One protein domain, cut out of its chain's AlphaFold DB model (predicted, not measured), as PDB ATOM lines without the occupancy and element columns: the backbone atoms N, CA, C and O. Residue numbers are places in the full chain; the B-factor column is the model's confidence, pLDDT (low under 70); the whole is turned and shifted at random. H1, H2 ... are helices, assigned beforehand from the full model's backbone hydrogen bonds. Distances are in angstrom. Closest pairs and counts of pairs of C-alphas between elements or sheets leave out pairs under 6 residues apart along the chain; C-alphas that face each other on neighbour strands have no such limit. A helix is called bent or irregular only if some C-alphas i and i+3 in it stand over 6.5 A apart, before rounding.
ATOM      1  N   ALA A  44    -167.268 163.467  82.487       86.44
ATOM      2  CA  ALA A  44    -166.407 164.073  83.504       86.44
ATOM      3  C   ALA A  44    -164.898 163.843  83.264       86.44
ATOM      4  O   ALA A  44    -164.080 164.738  83.487       86.44
ATOM      5  N   GLN A  45    -164.509 162.668  82.754       86.62
ATOM      6  CA  GLN A  45    -163.103 162.378  82.451       86.62
ATOM      7  C   GLN A  45    -162.598 163.167  81.232       86.62
ATOM      8  O   GLN A  45    -161.434 163.555  81.209       86.62
ATOM      9  N   ALA A  46    -163.455 163.463  80.243       88.25
ATOM     10  CA  ALA A  46    -163.055 164.334  79.129       88.25
ATOM     11  C   ALA A  46    -162.801 165.760  79.599       88.25
ATOM     12  O   ALA A  46    -161.831 166.375  79.170       88.25
ATOM     13  N   GLU A  47    -163.669 166.292  80.457       91.31
ATOM     14  CA  GLU A  47    -163.520 167.662  80.947       91.31
ATOM     15  C   GLU A  47    -162.243 167.820  81.769       91.31
ATOM     16  O   GLU A  47    -161.494 168.774  81.555       91.31
ATOM     17  N   THR A  48    -161.938 166.829  82.610       94.75
ATOM     18  CA  THR A  48    -160.676 166.776  83.358       94.75
ATOM     19  C   THR A  48    -159.471 166.747  82.412       94.75
ATOM     20  O   THR A  48    -158.535 167.524  82.587       94.75
ATOM     21  N   GLY A  49    -159.511 165.921  81.359       94.81
ATOM     22  CA  GLY A  49    -158.435 165.856  80.366       94.81
ATOM     23  C   GLY A  49    -158.232 167.176  79.611       94.81
ATOM     24  O   GLY A  49    -157.102 167.614  79.425       94.81
ATOM     25  N   ILE A  50    -159.314 167.862  79.230       95.19
ATOM     26  CA  ILE A  50    -159.236 169.176  78.568       95.19
ATOM     27  C   ILE A  50    -158.554 170.205  79.482       95.19
ATOM     28  O   ILE A  50    -157.670 170.936  79.035       95.19
ATOM     29  N   GLN A  51    -158.933 170.251  80.761       96.25
ATOM     30  CA  GLN A  51    -158.332 171.165  81.738       96.25
ATOM     31  C   GLN A  51    -156.844 170.868  81.968       96.25
ATOM     32  O   GLN A  51    -156.045 171.798  82.090       96.25
ATOM     33  N   GLN A  52    -156.462 169.588  81.984       97.50
ATOM     34  CA  GLN A  52    -155.064 169.165  82.085       97.50
ATOM     35  C   GLN A  52    -154.242 169.632  80.879       97.50
ATOM     36  O   GLN A  52    -153.199 170.252  81.077       97.50
ATOM     37  N   VAL A  53    -154.732 169.440  79.647       97.69
ATOM     38  CA  VAL A  53    -154.064 169.959  78.435       97.69
ATOM     39  C   VAL A  53    -153.849 171.473  78.540       97.69
ATOM     40  O   VAL A  53    -152.749 171.960  78.292       97.69
ATOM     41  N   GLN A  54    -154.861 172.229  78.970       98.00
ATOM     42  CA  GLN A  54    -154.736 173.680  79.143       98.00
ATOM     43  C   GLN A  54    -153.701 174.064  80.207       98.00
ATOM     44  O   GLN A  54    -152.950 175.024  80.025       98.00
ATOM     45  N   GLN A  55    -153.628 173.323  81.316       98.25
ATOM     46  CA  GLN A  55    -152.612 173.548  82.342       98.25
ATOM     47  C   GLN A  55    -151.197 173.254  81.827       98.25
ATOM     48  O   GLN A  55    -150.270 174.008  82.129       98.25
ATOM     49  N   LEU A  56    -151.029 172.207  81.020       98.50
ATOM     50  CA  LEU A  56    -149.754 171.877  80.386       98.50
ATOM     51  C   LEU A  56    -149.326 172.958  79.386       98.50
ATOM     52  O   LEU A  56    -148.182 173.398  79.427       98.50
ATOM     53  N   ILE A  57    -150.251 173.487  78.573       98.38
ATOM     54  CA  ILE A  57    -149.973 174.626  77.677       98.38
ATOM     55  C   ILE A  57    -149.552 175.868  78.477       98.38
ATOM     56  O   ILE A  57    -148.614 176.562  78.086       98.38
ATOM     57  N   ARG A  58    -150.210 176.157  79.610       98.31
ATOM     58  CA  ARG A  58    -149.800 177.257  80.504       98.31
ATOM     59  C   ARG A  58    -148.392 177.046  81.055       98.31
ATOM     60  O   ARG A  58    -147.613 177.991  81.080       98.31
ATOM     61  N   THR A  59    -148.076 175.822  81.465       98.31
ATOM     62  CA  THR A  59    -146.751 175.454  81.989       98.31
ATOM     63  C   THR A  59    -145.681 175.625  80.916       98.31
ATOM     64  O   THR A  59    -144.677 176.284  81.164       98.31
ATOM     65  N   PHE A  60    -145.942 175.141  79.699       98.38
ATOM     66  CA  PHE A  60    -145.073 175.349  78.544       98.38
ATOM     67  C   PHE A  60    -144.803 176.837  78.296       98.38
ATOM     68  O   PHE A  60    -143.649 177.237  78.235       98.38
ATOM     69  N   ARG A  61    -145.843 177.681  78.246       97.88
ATOM     70  CA  ARG A  61    -145.678 179.131  78.026       97.88
ATOM     71  C   ARG A  61    -144.923 179.842  79.149       97.88
ATOM     72  O   ARG A  61    -144.255 180.832  78.894       97.88
ATOM     73  N   ALA A  62    -145.078 179.392  80.392       97.88
ATOM     74  CA  ALA A  62    -144.453 180.038  81.544       97.88
ATOM     75  C   ALA A  62    -142.986 179.623  81.738       97.88
ATOM     76  O   ALA A  62    -142.182 180.425  82.205       97.88
ATOM     77  N   ALA A  63    -142.655 178.368  81.426       97.88
ATOM     78  CA  ALA A  63    -141.367 177.761  81.752       97.88
ATOM     79  C   ALA A  63    -140.545 177.330  80.525       97.88
ATOM     80  O   ALA A  63    -139.441 176.822  80.698       97.88
ATOM     81  N   HIS A  64    -141.072 177.495  79.307       97.69
ATOM     82  CA  HIS A  64    -140.497 176.961  78.064       97.69
ATOM     83  C   HIS A  64    -140.235 175.440  78.136       97.69
ATOM     84  O   HIS A  64    -139.274 174.922  77.567       97.69
ATOM     85  N   ASP A  65    -141.088 174.708  78.864       98.06
ATOM     86  CA  ASP A  65    -140.923 173.271  79.102       98.06
ATOM     87  C   ASP A  65    -141.450 172.440  77.922       98.06
ATOM     88  O   ASP A  65    -142.656 172.212  77.770       98.06
ATOM     89  N   THR A  66    -140.529 171.953  77.088       98.00
ATOM     90  CA  THR A  66    -140.854 171.131  75.916       98.00
ATOM     91  C   THR A  66    -141.457 169.768  76.276       98.00
ATOM     92  O   THR A  66    -142.151 169.175  75.446       98.00
ATOM     93  N   ASN A  67    -141.283 169.274  77.507       98.12
ATOM     94  CA  ASN A  67    -141.945 168.046  77.949       98.12
ATOM     95  C   ASN A  67    -143.431 168.289  78.218       98.12
ATOM     96  O   ASN A  67    -144.262 167.479  77.805       98.12
ATOM     97  N   ALA A  68    -143.781 169.429  78.822       98.25
ATOM     98  CA  ALA A  68    -145.173 169.789  79.086       98.25
ATOM     99  C   ALA A  68    -145.998 169.862  77.789       98.25
ATOM    100  O   ALA A  68    -147.115 169.345  77.730       98.25
ATOM    101  N   ILE A  69    -145.448 170.442  76.713       98.44
ATOM    102  CA  ILE A  69    -146.155 170.487  75.423       98.44
ATOM    103  C   ILE A  69    -146.230 169.105  74.750       98.44
ATOM    104  O   ILE A  69    -147.253 168.773  74.152       98.44
ATOM    105  N   ALA A  70    -145.205 168.259  74.894       98.38
ATOM    106  CA  ALA A  70    -145.237 166.882  74.395       98.38
ATOM    107  C   ALA A  70    -146.294 166.022  75.120       98.38
ATOM    108  O   ALA A  70    -146.973 165.199  74.491       98.38
ATOM    109  N   GLU A  71    -146.472 166.228  76.426       98.31
ATOM    110  CA  GLU A  71    -147.531 165.598  77.219       98.31
ATOM    111  C   GLU A  71    -148.914 166.125  76.812       98.31
ATOM    112  O   GLU A  71    -149.831 165.332  76.599       98.31
ATOM    113  N   ALA A  72    -149.049 167.438  76.592       98.19
ATOM    114  CA  ALA A  72    -150.287 168.052  76.109       98.19
ATOM    115  C   ALA A  72    -150.745 167.451  74.769       98.19
ATOM    116  O   ALA A  72    -151.921 167.122  74.615       98.19
ATOM    117  N   ILE A  73    -149.812 167.256  73.828       98.06
ATOM    118  CA  ILE A  73    -150.050 166.577  72.542       98.06
ATOM    119  C   ILE A  73    -150.528 165.140  72.776       98.06
ATOM    120  O   ILE A  73    -151.558 164.736  72.242       98.06
ATOM    121  N   SER A  74    -149.821 164.385  73.618       97.31
ATOM    122  CA  SER A  74    -150.135 162.973  73.880       97.31
ATOM    123  C   SER A  74    -151.506 162.794  74.549       97.31
ATOM    124  O   SER A  74    -152.235 161.851  74.241       97.31
ATOM    125  N   LEU A  75    -151.891 163.708  75.441       96.62
ATOM    126  CA  LEU A  75    -153.211 163.708  76.070       96.62
ATOM    127  C   LEU A  75    -154.307 164.146  75.084       96.62
ATOM    128  O   LEU A  75    -155.391 163.558  75.063       96.62
ATOM    129  N   ALA A  76    -154.033 165.128  74.219       96.12
ATOM    130  CA  ALA A  76    -154.953 165.526  73.155       96.12
ATOM    131  C   ALA A  76    -155.216 164.382  72.155       96.12
ATOM    132  O   ALA A  76    -156.364 164.189  71.740       96.12
ATOM    133  N   ASP A  77    -154.203 163.572  71.827       95.56
ATOM    134  CA  ASP A  77    -154.357 162.350  71.026       95.56
ATOM    135  C   ASP A  77    -155.346 161.371  71.681       95.56
ATOM    136  O   ASP A  77    -156.289 160.906  71.036       95.56
ATOM    137  N   GLN A  78    -155.217 161.123  72.988       93.94
ATOM    138  CA  GLN A  78    -156.124 160.232  73.728       93.94
ATOM    139  C   GLN A  78    -157.575 160.743  73.733       93.94
ATOM    140  O   GLN A  78    -158.527 159.965  73.635       93.94
ATOM    141  N   LEU A  79    -157.767 162.064  73.804       92.94
ATOM    142  CA  LEU A  79    -159.091 162.693  73.775       92.94
ATOM    143  C   LEU A  79    -159.730 162.695  72.374       92.94
ATOM    144  O   LEU A  79    -160.952 162.853  72.250       92.94
ATOM    145  N   SER A  80    -158.941 162.492  71.315       89.75
ATOM    146  CA  SER A  80    -159.375 162.655  69.920       89.75
ATOM    147  C   SER A  80    -160.396 161.610  69.454       89.75
ATOM    148  O   SER A  80    -161.187 161.884  68.549       89.75
ATOM    149  N   ALA A  81    -160.507 160.471  70.148       84.50
ATOM    150  CA  ALA A  81    -161.544 159.465  69.897       84.50
ATOM    151  C   ALA A  81    -162.985 160.003  70.053       84.50
ATOM    152  O   ALA A  81    -163.913 159.470  69.447       84.50
ATOM    153  N   ARG A  82    -163.192 161.075  70.834       75.81
ATOM    154  CA  ARG A  82    -164.532 161.586  71.186       75.81
ATOM    155  C   ARG A  82    -165.169 162.523  70.153       75.81
ATOM    156  O   ARG A  82    -166.311 162.926  70.348       75.81
ATOM    157  N   ARG A  83    -164.467 162.878  69.068       72.69
ATOM    158  CA  ARG A  83    -165.000 163.676  67.936       72.69
ATOM    159  C   ARG A  83    -165.708 164.981  68.340       72.69
ATOM    160  O   ARG A  83    -166.768 165.305  67.812       72.69
ATOM    161  N   SER A  84    -165.139 165.739  69.277       82.38
ATOM    162  CA  SER A  84    -165.731 167.014  69.705       82.38
ATOM    163  C   SER A  84    -165.031 168.218  69.075       82.38
ATOM    164  O   SER A  84    -163.811 168.230  68.895       82.38
ATOM    165  N   SER A  85    -165.798 169.278  68.810       90.19
ATOM    166  CA  SER A  85    -165.262 170.592  68.431       90.19
ATOM    167  C   SER A  85    -164.283 171.143  69.476       90.19
ATOM    168  O   SER A  85    -163.324 171.825  69.121       90.19
ATOM    169  N   ARG A  86    -164.468 170.784  70.756       92.00
ATOM    170  CA  ARG A  86    -163.578 171.162  71.867       92.00
ATOM    171  C   ARG A  86    -162.175 170.569  71.708       92.00
ATOM    172  O   ARG A  86    -161.201 171.283  71.910       92.00
ATOM    173  N   VAL A  87    -162.049 169.304  71.291       92.56
ATOM    174  CA  VAL A  87    -160.728 168.685  71.060       92.56
ATOM    175  C   VAL A  87    -160.020 169.323  69.864       92.56
ATOM    176  O   VAL A  87    -158.824 169.587  69.928       92.56
ATOM    177  N   ARG A  88    -160.752 169.668  68.798       94.88
ATOM    178  CA  ARG A  88    -160.178 170.444  67.687       94.88
ATOM    179  C   ARG A  88    -159.651 171.805  68.157       94.88
ATOM    180  O   ARG A  88    -158.558 172.196  67.754       94.88
ATOM    181  N   ALA A  89    -160.399 172.503  69.010       95.44
ATOM    182  CA  ALA A  89    -159.965 173.778  69.578       95.44
ATOM    183  C   ALA A  89    -158.686 173.634  70.426       95.44
ATOM    184  O   ALA A  89    -157.808 174.488  70.330       95.44
ATOM    185  N   LEU A  90    -158.540 172.534  71.179       96.38
ATOM    186  CA  LEU A  90    -157.303 172.230  71.910       96.38
ATOM    187  C   LEU A  90    -156.102 172.072  70.978       96.38
ATOM    188  O   LEU A  90    -155.071 172.694  71.207       96.38
ATOM    189  N   TRP A  91    -156.234 171.298  69.899       97.44
ATOM    190  CA  TRP A  91    -155.152 171.145  68.922       97.44
ATOM    191  C   TRP A  91    -154.721 172.481  68.309       97.44
ATOM    192  O   TRP A  91    -153.530 172.755  68.180       97.44
ATOM    193  N   GLN A  92    -155.681 173.347  67.981       97.69
ATOM    194  CA  GLN A  92    -155.392 174.699  67.495       97.69
ATOM    195  C   GLN A  92    -154.708 175.571  68.557       97.69
ATOM    196  O   GLN A  92    -153.930 176.459  68.219       97.69
ATOM    197  N   GLU A  93    -155.010 175.371  69.839       98.12
ATOM    198  CA  GLU A  93    -154.336 176.069  70.934       98.12
ATOM    199  C   GLU A  93    -152.890 175.589  71.121       98.12
ATOM    200  O   GLU A  93    -152.003 176.430  71.253       98.12
ATOM    201  N   ILE A  94    -152.644 174.274  71.049       98.44
ATOM    202  CA  ILE A  94    -151.299 173.676  71.069       98.44
ATOM    203  C   ILE A  94    -150.455 174.235  69.920       98.44
ATOM    204  O   ILE A  94    -149.359 174.738  70.154       98.44
ATOM    205  N   ILE A  95    -150.984 174.208  68.690       98.50
ATOM    206  CA  ILE A  95    -150.280 174.723  67.506       98.50
ATOM    207  C   ILE A  95    -149.962 176.209  67.676       98.50
ATOM    208  O   ILE A  95    -148.822 176.600  67.476       98.50
ATOM    209  N   ARG A  96    -150.923 177.034  68.114       98.38
ATOM    210  CA  ARG A  96    -150.671 178.464  68.368       98.38
ATOM    211  C   ARG A  96    -149.632 178.704  69.462       98.38
ATOM    212  O   ARG A  96    -148.897 179.678  69.384       98.38
ATOM    213  N   ALA A  97    -149.587 177.857  70.493       98.31
ATOM    214  CA  ALA A  97    -148.574 177.967  71.537       98.31
ATOM    215  C   ALA A  97    -147.171 177.672  70.989       98.31
ATOM    216  O   ALA A  97    -146.248 178.415  71.293       98.31
ATOM    217  N   LEU A  98    -147.024 176.630  70.166       98.25
ATOM    218  CA  LEU A  98    -145.755 176.291  69.516       98.25
ATOM    219  C   LEU A  98    -145.333 177.359  68.497       98.25
ATOM    220  O   LEU A  98    -144.177 177.761  68.483       98.25
ATOM    221  N   ASP A  99    -146.267 177.843  67.679       97.75
ATOM    222  CA  ASP A  99    -146.017 178.854  66.642       97.75
ATOM    223  C   ASP A  99    -145.486 180.171  67.228       97.75
ATOM    224  O   ASP A  99    -144.602 180.791  66.653       97.75
ATOM    225  N   ALA A 100    -145.958 180.559  68.418       97.88
ATOM    226  CA  ALA A 100    -145.480 181.753  69.116       97.88
ATOM    227  C   ALA A 100    -144.030 181.644  69.636       97.88
ATOM    228  O   ALA A 100    -143.405 182.667  69.903       97.88
ATOM    229  N   GLU A 101    -143.509 180.426  69.804       97.62
ATOM    230  CA  GLU A 101    -142.165 180.145  70.338       97.62
ATOM    231  C   GLU A 101    -141.151 179.787  69.240       97.62
ATOM    232  O   GLU A 101    -139.935 179.883  69.443       97.62
ATOM    233  N   ILE A 102    -141.639 179.354  68.076       97.25
ATOM    234  CA  ILE A 102    -140.803 179.019  66.925       97.25
ATOM    235  C   ILE A 102    -140.352 180.305  66.240       97.25
ATOM    236  O   ILE A 102    -141.155 181.165  65.881       97.25
ATOM    237  N   VAL A 103    -139.047 180.421  66.009       95.94
ATOM    238  CA  VAL A 103    -138.483 181.540  65.253       95.94
ATOM    239  C   VAL A 103    -138.650 181.254  63.752       95.94
ATOM    240  O   VAL A 103    -138.107 180.255  63.282       95.94
ATOM    241  N   PRO A 104    -139.344 182.108  62.968       91.81
ATOM    242  CA  PRO A 104    -139.626 181.834  61.551       91.81
ATOM    243  C   PRO A 104    -138.379 181.617  60.687       91.81
ATOM    244  O   PRO A 104    -138.405 180.846  59.733       91.81
ATOM    245  N   GLU A 105    -137.280 182.285  61.039       88.69
ATOM    246  CA  GLU A 105    -135.993 182.224  60.340       88.69
ATOM    247  C   GLU A 105    -134.992 181.299  61.048       88.69
ATOM    248  O   GLU A 105    -133.781 181.466  60.910       88.69
ATOM    249  N   PHE A 106    -135.468 180.340  61.852       87.94
ATOM    250  CA  PHE A 106    -134.589 179.356  62.471       87.94
ATOM    251  C   PHE A 106    -133.886 178.522  61.390       87.94
ATOM    252  O   PHE A 106    -134.455 177.599  60.803       87.94
ATOM    253  N   ASP A 107    -132.629 178.869  61.118       82.38
ATOM    254  CA  ASP A 107    -131.809 178.177  60.137       82.38
ATOM    255  C   ASP A 107    -131.395 176.799  60.665       82.38
ATOM    256  O   ASP A 107    -130.405 176.630  61.378       82.38
ATOM    257  N   SER A 108    -132.170 175.788  60.283       73.75
ATOM    258  CA  SER A 108    -131.862 174.392  60.597       73.75
ATOM    259  C   SER A 108    -130.550 173.891  59.969       73.75
ATOM    260  O   SER A 108    -130.014 172.888  60.448       73.75
ATOM    261  N   ALA A 109    -130.020 174.570  58.941       77.62
ATOM    262  CA  ALA A 109    -128.758 174.221  58.288       77.62
ATOM    263  C   ALA A 109    -127.532 174.802  59.016       77.62
ATOM    264  O   ALA A 109    -126.442 174.229  58.931       77.62
ATOM    265  N   GLY A 110    -127.708 175.883  59.781       83.31
ATOM    266  CA  GLY A 110    -126.700 176.509  60.637       83.31
ATOM    267  C   GLY A 110    -126.401 175.696  61.897       83.31
ATOM    268  O   GLY A 110    -126.654 176.145  63.017       83.31
ATOM    269  N   LEU A 111    -125.881 174.477  61.729       90.12
ATOM    270  CA  LEU A 111    -125.595 173.581  62.846       90.12
ATOM    271  C   LEU A 111    -124.538 174.191  63.786       90.12
ATOM    272  O   LEU A 111    -123.472 174.615  63.325       90.12
ATOM    273  N   PRO A 112    -124.779 174.205  65.110       93.19
ATOM    274  CA  PRO A 112    -123.748 174.564  66.075       93.19
ATOM    275  C   PRO A 112    -122.550 173.622  65.920       93.19
ATOM    276  O   PRO A 112    -122.704 172.422  65.677       93.19
ATOM    277  N   SER A 113    -121.341 174.162  66.062       93.56
ATOM    278  CA  SER A 113    -120.130 173.356  65.909       93.56
ATOM    279  C   SER A 113    -120.020 172.369  67.065       93.56
ATOM    280  O   SER A 113    -120.090 172.769  68.227       93.56
ATOM    281  N   LEU A 114    -119.814 171.085  66.758       93.56
ATOM    282  CA  LEU A 114    -119.599 170.063  67.788       93.56
ATOM    283  C   LEU A 114    -118.322 170.347  68.589       93.56
ATOM    284  O   LEU A 114    -118.316 170.232  69.810       93.56
ATOM    285  N   ASN A 115    -117.265 170.768  67.888       95.06
ATOM    286  CA  ASN A 115    -115.985 171.150  68.465       95.06
ATOM    287  C   ASN A 115    -115.658 172.581  68.039       95.06
ATOM    288  O   ASN A 115    -115.531 172.858  66.848       95.06
ATOM    289  N   VAL A 116    -115.498 173.483  69.006       96.38
ATOM    290  CA  VAL A 116    -115.005 174.840  68.735       96.38
ATOM    291  C   VAL A 116    -113.485 174.772  68.622       96.38
ATOM    292  O   VAL A 116    -112.812 174.280  69.535       96.38
ATOM    293  N   ALA A 117    -112.945 175.240  67.501       96.69
ATOM    294  CA  ALA A 117    -111.505 175.348  67.313       96.69
ATOM    295  C   ALA A 117    -110.946 176.545  68.104       96.69
ATOM    296  O   ALA A 117    -111.600 177.591  68.155       96.69
ATOM    297  N   PRO A 118    -109.767 176.412  68.736       96.25
ATOM    298  CA  PRO A 118    -109.073 177.558  69.311       96.25
ATOM    299  C   PRO A 118    -108.602 178.522  68.204       96.25
ATOM    300  O   PRO A 118    -108.606 178.146  67.028       96.25
ATOM    301  N   PRO A 119    -108.190 179.759  68.552       94.25
ATOM    302  CA  PRO A 119    -107.599 180.685  67.590       94.25
ATOM    303  C   PRO A 119    -106.460 180.013  66.806       94.25
ATOM    304  O   PRO A 119    -105.653 179.302  67.422       94.25
ATOM    305  N   PRO A 120    -106.385 180.184  65.473       94.62
ATOM    306  CA  PRO A 120    -105.419 179.473  64.635       94.62
ATOM    307  C   PRO A 120    -103.964 179.741  65.045       94.62
ATOM    308  O   PRO A 120    -103.114 178.865  64.895       94.62
ATOM    309  N   GLU A 121    -103.684 180.902  65.641       95.81
ATOM    310  CA  GLU A 121    -102.374 181.298  66.166       95.81
ATOM    311  C   GLU A 121    -101.889 180.392  67.307       95.81
ATOM    312  O   GLU A 121    -100.688 180.295  67.548       95.81
ATOM    313  N   SER A 122    -102.806 179.699  67.992       94.69
ATOM    314  CA  SER A 122    -102.450 178.730  69.032       94.69
ATOM    315  C   SER A 122    -101.817 177.452  68.470       94.69
ATOM    316  O   SER A 122    -101.141 176.739  69.208       94.69
ATOM    317  N   GLY A 123    -102.057 177.128  67.191       95.75
ATOM    318  CA  GLY A 123    -101.614 175.877  66.565       95.75
ATOM    319  C   GLY A 123    -102.226 174.604  67.170       95.75
ATOM    320  O   GLY A 123    -101.774 173.501  66.862       95.75
ATOM    321  N   LEU A 124    -103.230 174.731  68.041       96.44
ATOM    322  CA  LEU A 124    -103.863 173.609  68.729       96.44
ATOM    323  C   LEU A 124    -105.075 173.074  67.941       96.44
ATOM    324  O   LEU A 124    -105.774 173.844  67.279       96.44
ATOM    325  N   PRO A 125    -105.368 171.761  68.013       96.50
ATOM    326  CA  PRO A 125    -106.539 171.187  67.356       96.50
ATOM    327  C   PRO A 125    -107.852 171.608  68.041       96.50
ATOM    328  O   PRO A 125    -107.871 172.097  69.171       96.50
ATOM    329  N   ALA A 126    -108.983 171.388  67.368       96.31
ATOM    330  CA  ALA A 126    -110.299 171.631  67.957       96.31
ATOM    331  C   ALA A 126    -110.578 170.698  69.150       96.31
ATOM    332  O   ALA A 126    -110.186 169.533  69.142       96.31
ATOM    333  N   GLY A 127    -111.289 171.212  70.160       93.56
ATOM    334  CA  GLY A 127    -111.675 170.447  71.353       93.56
ATOM    335  C   GLY A 127    -110.615 170.366  72.460       93.56
ATOM    336  O   GLY A 127    -110.830 169.660  73.444       93.56
ATOM    337  N   VAL A 128    -109.488 171.078  72.342       96.88
ATOM    338  CA  VAL A 128    -108.503 171.180  73.434       96.88
ATOM    339  C   VAL A 128    -109.076 171.915  74.644       96.88
ATOM    340  O   VAL A 128    -109.879 172.836  74.517       96.88
ATOM    341  N   ALA A 129    -108.626 171.548  75.846       97.44
ATOM    342  CA  ALA A 129    -108.986 172.290  77.049       97.44
ATOM    343  C   ALA A 129    -108.401 173.717  76.982       97.44
ATOM    344  O   ALA A 129    -107.215 173.849  76.659       97.44
ATOM    345  N   PRO A 130    -109.159 174.776  77.341       97.75
ATOM    346  CA  PRO A 130    -108.671 176.156  77.279       97.75
ATOM    347  C   PRO A 130    -107.371 176.401  78.049       97.75
ATOM    348  O   PRO A 130    -106.564 177.232  77.647       97.75
ATOM    349  N   ASP A 131    -107.140 175.663  79.133       97.88
ATOM    350  CA  ASP A 131    -105.938 175.815  79.959       97.88
ATOM    351  C   ASP A 131    -104.655 175.341  79.249       97.88
ATOM    352  O   ASP A 131    -103.556 175.671  79.686       97.88
ATOM    353  N   SER A 132    -104.786 174.655  78.107       97.19
ATOM    354  CA  SER A 132    -103.667 174.301  77.221       97.19
ATOM    355  C   SER A 132    -103.162 175.492  76.392       97.19
ATOM    356  O   SER A 132    -102.073 175.429  75.829       97.19
ATOM    357  N   ILE A 133    -103.937 176.581  76.296       97.56
ATOM    358  CA  ILE A 133    -103.539 177.805  75.590       97.56
ATOM    359  C   ILE A 133    -102.684 178.650  76.536       97.56
ATOM    360  O   ILE A 133    -103.188 179.158  77.540       97.56
ATOM    361  N   ALA A 134    -101.397 178.806  76.222       97.06
ATOM    362  CA  ALA A 134    -100.441 179.526  77.067       97.06
ATOM    363  C   ALA A 134    -100.771 181.023  77.203       97.06
ATOM    364  O   ALA A 134    -100.749 181.554  78.313       97.06
ATOM    365  N   ASP A 135    -101.125 181.679  76.095       97.69
ATOM    366  CA  ASP A 135    -101.466 183.102  76.071       97.69
ATOM    367  C   ASP A 135    -102.820 183.362  76.775       97.69
ATOM    368  O   ASP A 135    -103.853 182.827  76.349       97.69
ATOM    369  N   PRO A 136    -102.859 184.180  77.848       97.06
ATOM    370  CA  PRO A 136    -104.091 184.476  78.574       97.06
ATOM    371  C   PRO A 136    -105.151 185.191  77.723       97.06
ATOM    372  O   PRO A 136    -106.342 184.954  77.939       97.06
ATOM    373  N   ALA A 137    -104.760 186.024  76.752       96.75
ATOM    374  CA  ALA A 137    -105.699 186.727  75.881       96.75
ATOM    375  C   ALA A 137    -106.380 185.754  74.908       96.75
ATOM    376  O   ALA A 137    -107.610 185.729  74.812       96.75
ATOM    377  N   MET A 138    -105.604 184.875  74.261       97.00
ATOM    378  CA  MET A 138    -106.153 183.819  73.395       97.00
ATOM    379  C   MET A 138    -107.034 182.843  74.180       97.00
ATOM    380  O   MET A 138    -108.096 182.437  73.706       97.00
ATOM    381  N   ARG A 139    -106.634 182.494  75.410       97.56
ATOM    382  CA  ARG A 139    -107.435 181.648  76.301       97.56
ATOM    383  C   ARG A 139    -108.786 182.283  76.618       97.56
ATOM    384  O   ARG A 139    -109.799 181.584  76.598       97.56
ATOM    385  N   ALA A 140    -108.813 183.583  76.916       97.12
ATOM    386  CA  ALA A 140    -110.049 184.307  77.199       97.12
ATOM    387  C   ALA A 140    -110.983 184.328  75.977       97.12
ATOM    388  O   ALA A 140    -112.152 183.962  76.105       97.12
ATOM    389  N   ALA A 141    -110.451 184.649  74.792       96.25
ATOM    390  CA  ALA A 141    -111.211 184.625  73.543       96.25
ATOM    391  C   ALA A 141    -111.790 183.231  73.247       96.25
ATOM    392  O   ALA A 141    -112.962 183.098  72.898       96.25
ATOM    393  N   TYR A 142    -111.005 182.171  73.461       97.12
ATOM    394  CA  TYR A 142    -111.480 180.804  73.257       97.12
ATOM    395  C   TYR A 142    -112.581 180.400  74.249       97.12
ATOM    396  O   TYR A 142    -113.586 179.811  73.851       97.12
ATOM    397  N   LYS A 143    -112.444 180.762  75.535       97.44
ATOM    398  CA  LYS A 143    -113.496 180.535  76.545       97.44
ATOM    399  C   LYS A 143    -114.798 181.247  76.173       97.44
ATOM    400  O   LYS A 143    -115.867 180.659  76.321       97.44
ATOM    401  N   GLN A 144    -114.713 182.473  75.653       96.94
ATOM    402  CA  GLN A 144    -115.880 183.195  75.152       96.94
ATOM    403  C   GLN A 144    -116.524 182.468  73.961       96.94
ATOM    404  O   GLN A 144    -117.730 182.230  73.979       96.94
ATOM    405  N   ALA A 145    -115.734 182.047  72.968       96.00
ATOM    406  CA  ALA A 145    -116.242 181.316  71.807       96.00
ATOM    407  C   ALA A 145    -116.944 180.000  72.199       96.00
ATOM    408  O   ALA A 145    -117.998 179.666  71.652       96.00
ATOM    409  N   LEU A 146    -116.404 179.272  73.184       96.81
ATOM    410  CA  LEU A 146    -117.043 178.082  73.753       96.81
ATOM    411  C   LEU A 146    -118.393 178.410  74.406       96.81
ATOM    412  O   LEU A 146    -119.374 177.711  74.152       96.81
ATOM    413  N   ALA A 147    -118.457 179.471  75.214       96.81
ATOM    414  CA  ALA A 147    -119.691 179.897  75.873       96.81
ATOM    415  C   ALA A 147    -120.770 180.317  74.858       96.81
ATOM    416  O   ALA A 147    -121.926 179.907  74.969       96.81
ATOM    417  N   GLU A 148    -120.396 181.076  73.827       96.06
ATOM    418  CA  GLU A 148    -121.309 181.457  72.748       96.06
ATOM    419  C   GLU A 148    -121.826 180.240  71.977       96.06
ATOM    420  O   GLU A 148    -123.026 180.141  71.715       96.06
ATOM    421  N   ASN A 149    -120.950 179.290  71.636       95.81
ATOM    422  CA  ASN A 149    -121.357 178.066  70.950       95.81
ATOM    423  C   ASN A 149    -122.283 177.203  71.821       95.81
ATOM    424  O   ASN A 149    -123.244 176.643  71.300       95.81
ATOM    425  N   ALA A 150    -122.055 177.141  73.137       96.12
ATOM    426  CA  ALA A 150    -122.939 176.439  74.067       96.12
ATOM    427  C   ALA A 150    -124.355 177.043  74.083       96.12
ATOM    428  O   ALA A 150    -125.340 176.310  73.988       96.12
ATOM    429  N   LEU A 151    -124.471 178.375  74.110       95.69
ATOM    430  CA  LEU A 151    -125.765 179.060  74.011       95.69
ATOM    431  C   LEU A 151    -126.445 178.809  72.659       95.69
ATOM    432  O   LEU A 151    -127.652 178.560  72.612       95.69
ATOM    433  N   ARG A 152    -125.687 178.845  71.554       93.88
ATOM    434  CA  ARG A 152    -126.212 178.512  70.217       93.88
ATOM    435  C   ARG A 152    -126.721 177.075  70.169       93.88
ATOM    436  O   ARG A 152    -127.817 176.848  69.667       93.88
ATOM    437  N   LEU A 153    -125.977 176.126  70.738       95.44
ATOM    438  CA  LEU A 153    -126.371 174.722  70.813       95.44
ATOM    439  C   LEU A 153    -127.666 174.532  71.606       95.44
ATOM    440  O   LEU A 153    -128.566 173.844  71.131       95.44
ATOM    441  N   GLN A 154    -127.791 175.175  72.767       95.69
ATOM    442  CA  GLN A 154    -129.007 175.107  73.577       95.69
ATOM    443  C   GLN A 154    -130.225 175.646  72.815       95.69
ATOM    444  O   GLN A 154    -131.262 174.986  72.756       95.69
ATOM    445  N   ARG A 155    -130.096 176.821  72.183       95.00
ATOM    446  CA  ARG A 155    -131.170 177.410  71.362       95.00
ATOM    447  C   ARG A 155    -131.538 176.509  70.190       95.00
ATOM    448  O   ARG A 155    -132.721 176.307  69.932       95.00
ATOM    449  N   TYR A 156    -130.534 175.950  69.516       95.88
ATOM    450  CA  TYR A 156    -130.732 175.032  68.402       95.88
ATOM    451  C   TYR A 156    -131.521 173.789  68.832       95.88
ATOM    452  O   TYR A 156    -132.503 173.429  68.189       95.88
ATOM    453  N   GLN A 157    -131.132 173.156  69.941       94.94
ATOM    454  CA  GLN A 157    -131.826 171.982  70.476       94.94
ATOM    455  C   GLN A 157    -133.274 172.301  70.855       94.94
ATOM    456  O   GLN A 157    -134.169 171.534  70.505       94.94
ATOM    457  N   TYR A 158    -133.505 173.436  71.518       96.75
ATOM    458  CA  TYR A 158    -134.846 173.882  71.888       96.75
ATOM    459  C   TYR A 158    -135.738 174.083  70.656       96.75
ATOM    460  O   TYR A 158    -136.790 173.457  70.549       96.75
ATOM    461  N   GLN A 159    -135.293 174.877  69.679       96.69
ATOM    462  CA  GLN A 159    -136.059 175.138  68.456       96.69
ATOM    463  C   GLN A 159    -136.312 173.856  67.660       96.69
ATOM    464  O   GLN A 159    -137.435 173.610  67.220       96.69
ATOM    465  N   ARG A 160    -135.314 172.972  67.549       95.31
ATOM    466  CA  ARG A 160    -135.494 171.661  66.921       95.31
ATOM    467  C   ARG A 160    -136.602 170.849  67.605       95.31
ATOM    468  O   ARG A 160    -137.458 170.306  66.912       95.31
ATOM    469  N   GLN A 161    -136.613 170.784  68.939       96.56
ATOM    470  CA  GLN A 161    -137.672 170.093  69.681       96.56
ATOM    471  C   GLN A 161    -139.049 170.712  69.415       96.56
ATOM    472  O   GLN A 161    -140.006 169.971  69.194       96.56
ATOM    473  N   LEU A 162    -139.162 172.046  69.384       97.06
ATOM    474  CA  LEU A 162    -140.421 172.726  69.062       97.06
ATOM    475  C   LEU A 162    -140.931 172.369  67.663       97.06
ATOM    476  O   LEU A 162    -142.113 172.067  67.510       97.06
ATOM    477  N   HIS A 163    -140.052 172.345  66.658       95.94
ATOM    478  CA  HIS A 163    -140.410 171.923  65.302       95.94
ATOM    479  C   HIS A 163    -140.891 170.467  65.262       95.94
ATOM    480  O   HIS A 163    -141.919 170.176  64.653       95.94
ATOM    481  N   GLU A 164    -140.205 169.553  65.954       96.00
ATOM    482  CA  GLU A 164    -140.632 168.153  66.061       96.00
ATOM    483  C   GLU A 164    -142.029 168.039  66.709       96.00
ATOM    484  O   GLU A 164    -142.893 167.316  66.203       96.00
ATOM    485  N   GLN A 165    -142.303 168.792  67.783       98.00
ATOM    486  CA  GLN A 165    -143.631 168.813  68.412       98.00
ATOM    487  C   GLN A 165    -144.697 169.486  67.535       98.00
ATOM    488  O   GLN A 165    -145.840 169.030  67.513       98.00
ATOM    489  N   MET A 166    -144.342 170.524  66.775       97.88
ATOM    490  CA  MET A 166    -145.243 171.198  65.834       97.88
ATOM    491  C   MET A 166    -145.733 170.235  64.756       97.88
ATOM    492  O   MET A 166    -146.934 170.155  64.494       97.88
ATOM    493  N   GLU A 167    -144.829 169.456  64.167       97.25
ATOM    494  CA  GLU A 167    -145.202 168.469  63.154       97.25
ATOM    495  C   GLU A 167    -146.079 167.355  63.741       97.25
ATOM    496  O   GLU A 167    -147.087 166.979  63.134       97.25
ATOM    497  N   ARG A 168    -145.794 166.900  64.971       97.81
ATOM    498  CA  ARG A 168    -146.683 165.976  65.698       97.81
ATOM    499  C   ARG A 168    -148.070 166.577  65.928       97.81
ATOM    500  O   ARG A 168    -149.068 165.906  65.674       97.81
ATOM    501  N   ALA A 169    -148.152 167.836  66.355       97.75
ATOM    502  CA  ALA A 169    -149.424 168.499  66.624       97.75
ATOM    503  C   ALA A 169    -150.262 168.710  65.354       97.75
ATOM    504  O   ALA A 169    -151.470 168.459  65.351       97.75
ATOM    505  N   LYS A 170    -149.626 169.105  64.245       97.19
ATOM    506  CA  LYS A 170    -150.277 169.188  62.929       97.19
ATOM    507  C   LYS A 170    -150.791 167.824  62.469       97.19
ATOM    508  O   LYS A 170    -151.909 167.743  61.959       97.19
ATOM    509  N   ALA A 171    -150.009 166.759  62.662       96.81
ATOM    510  CA  ALA A 171    -150.431 165.399  62.334       96.81
ATOM    511  C   ALA A 171    -151.648 164.966  63.170       96.81
ATOM    512  O   ALA A 171    -152.622 164.468  62.603       96.81
ATOM    513  N   GLY A 172    -151.639 165.229  64.481       95.19
ATOM    514  CA  GLY A 172    -152.775 164.978  65.375       95.19
ATOM    515  C   GLY A 172    -154.044 165.705  64.922       95.19
ATOM    516  O   GLY A 172    -155.094 165.083  64.751       95.19
ATOM    517  N   LEU A 173    -153.935 167.000  64.599       95.44
ATOM    518  CA  LEU A 173    -155.052 167.793  64.074       95.44
ATOM    519  C   LEU A 173    -155.591 167.247  62.741       95.44
ATOM    520  O   LEU A 173    -156.806 167.177  62.557       95.44
ATOM    521  N   LYS A 174    -154.707 166.861  61.812       94.31
ATOM    522  CA  LYS A 174    -155.080 166.308  60.498       94.31
ATOM    523  C   LYS A 174    -155.798 164.963  60.618       94.31
ATOM    524  O   LYS A 174    -156.689 164.677  59.822       94.31
ATOM    525  N   ASN A 175    -155.420 164.157  61.607       93.50
ATOM    526  CA  ASN A 175    -156.010 162.845  61.859       93.50
ATOM    527  C   ASN A 175    -157.363 162.920  62.582       93.50
ATOM    528  O   ASN A 175    -158.021 161.890  62.753       93.50
ATOM    529  N   LEU A 176    -157.816 164.113  62.988       90.12
ATOM    530  CA  LEU A 176    -159.159 164.265  63.530       90.12
ATOM    531  C   LEU A 176    -160.201 163.941  62.450       90.12
ATOM    532  O   LEU A 176    -160.154 164.508  61.355       90.12
TER     533      LEU A 176
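This is residues 44 to 176 of the 182 residues of an uncharacterized protein of Duganella sp. CF402 (UniProt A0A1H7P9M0). One very long helix, H4, makes the length of the domain: its later part, residues 158 to 173, packs on the shorter helices H2 and H3, while its earlier part runs on beyond them as a long arm. H1, H2 and H3 fold back and forth beside one another, and with H4 they make a bundle of four that runs up and down, each helix against the one before it. A long link with no named element, residues 100 to 135, leads from the end of H3 out to the far end of the arm, where H4 begins. The printed part has 133 residues, 91 of them in four named helices in the order H1, H2, H3, H4, with no named strand, and the class is all helix. The whole is only just extended, close to loose, with a radius of gyration of the C-alphas of 21.3 A and spans of 68 by 24 by 19 A.

H4, residues 136 to 174, is 57.1 A long from C-alpha 136 at (-104.091, 184.476, 78.574) to C-alpha 174 at (-155.080, 166.308, 60.498). H3, residues 85 to 99, measures 21.0 A. H2, residues 66 to 82, measures 26.0 A and is only just irregular: C-alphas 78 and 81 are 6.7 A apart. H1, residues 44 to 63, measures 28.6 A and begins with C-alpha 44 at (-166.407, 164.073, 83.504).

H4 touches H3 with residues 162 to 173 alone, the closest C-alphas being those of Trp 91 and Leu 173, 5.9 A apart. These two form a helical hairpin, opposite ways at a shallow tilt of 19 degrees. H4 touches H2 with residues 158 to 172 alone, and the closest C-alphas, of Ile 73 and Ala 169, are 6.3 A apart. H2 and H4 run the same way at a shallow tilt of 4 degrees. H2 and H3, a hairpin, touch at Ser 80 and Val 87, whose C-alphas are the closest at 6.3 A. H1 and H2, also a hairpin, touch with 23 pairs of C-alphas within 8 A, the closest being those of Val 53 and Ala 72 at 4.8 A. H1 touches H3, closest at the C-alphas of Ile 57 and Ile 94, 6.8 A, and the two run the same way. H1 and H4 are apart. Each O i to N i+4 pair is within hydrogen-bond range in H1, H3 and H4, and 11 of 13 are in H2.

The two C-alphas farthest apart, those of Ala 44 and Glu 121, are 68.5 A from each other. The printed part has no cut. The links H1 to H2 and H2 to H3 are tight, and H3 to H4 is long, with 36 residues. The mean pLDDT of the printed part is 94.9, and no printed residue is under 70.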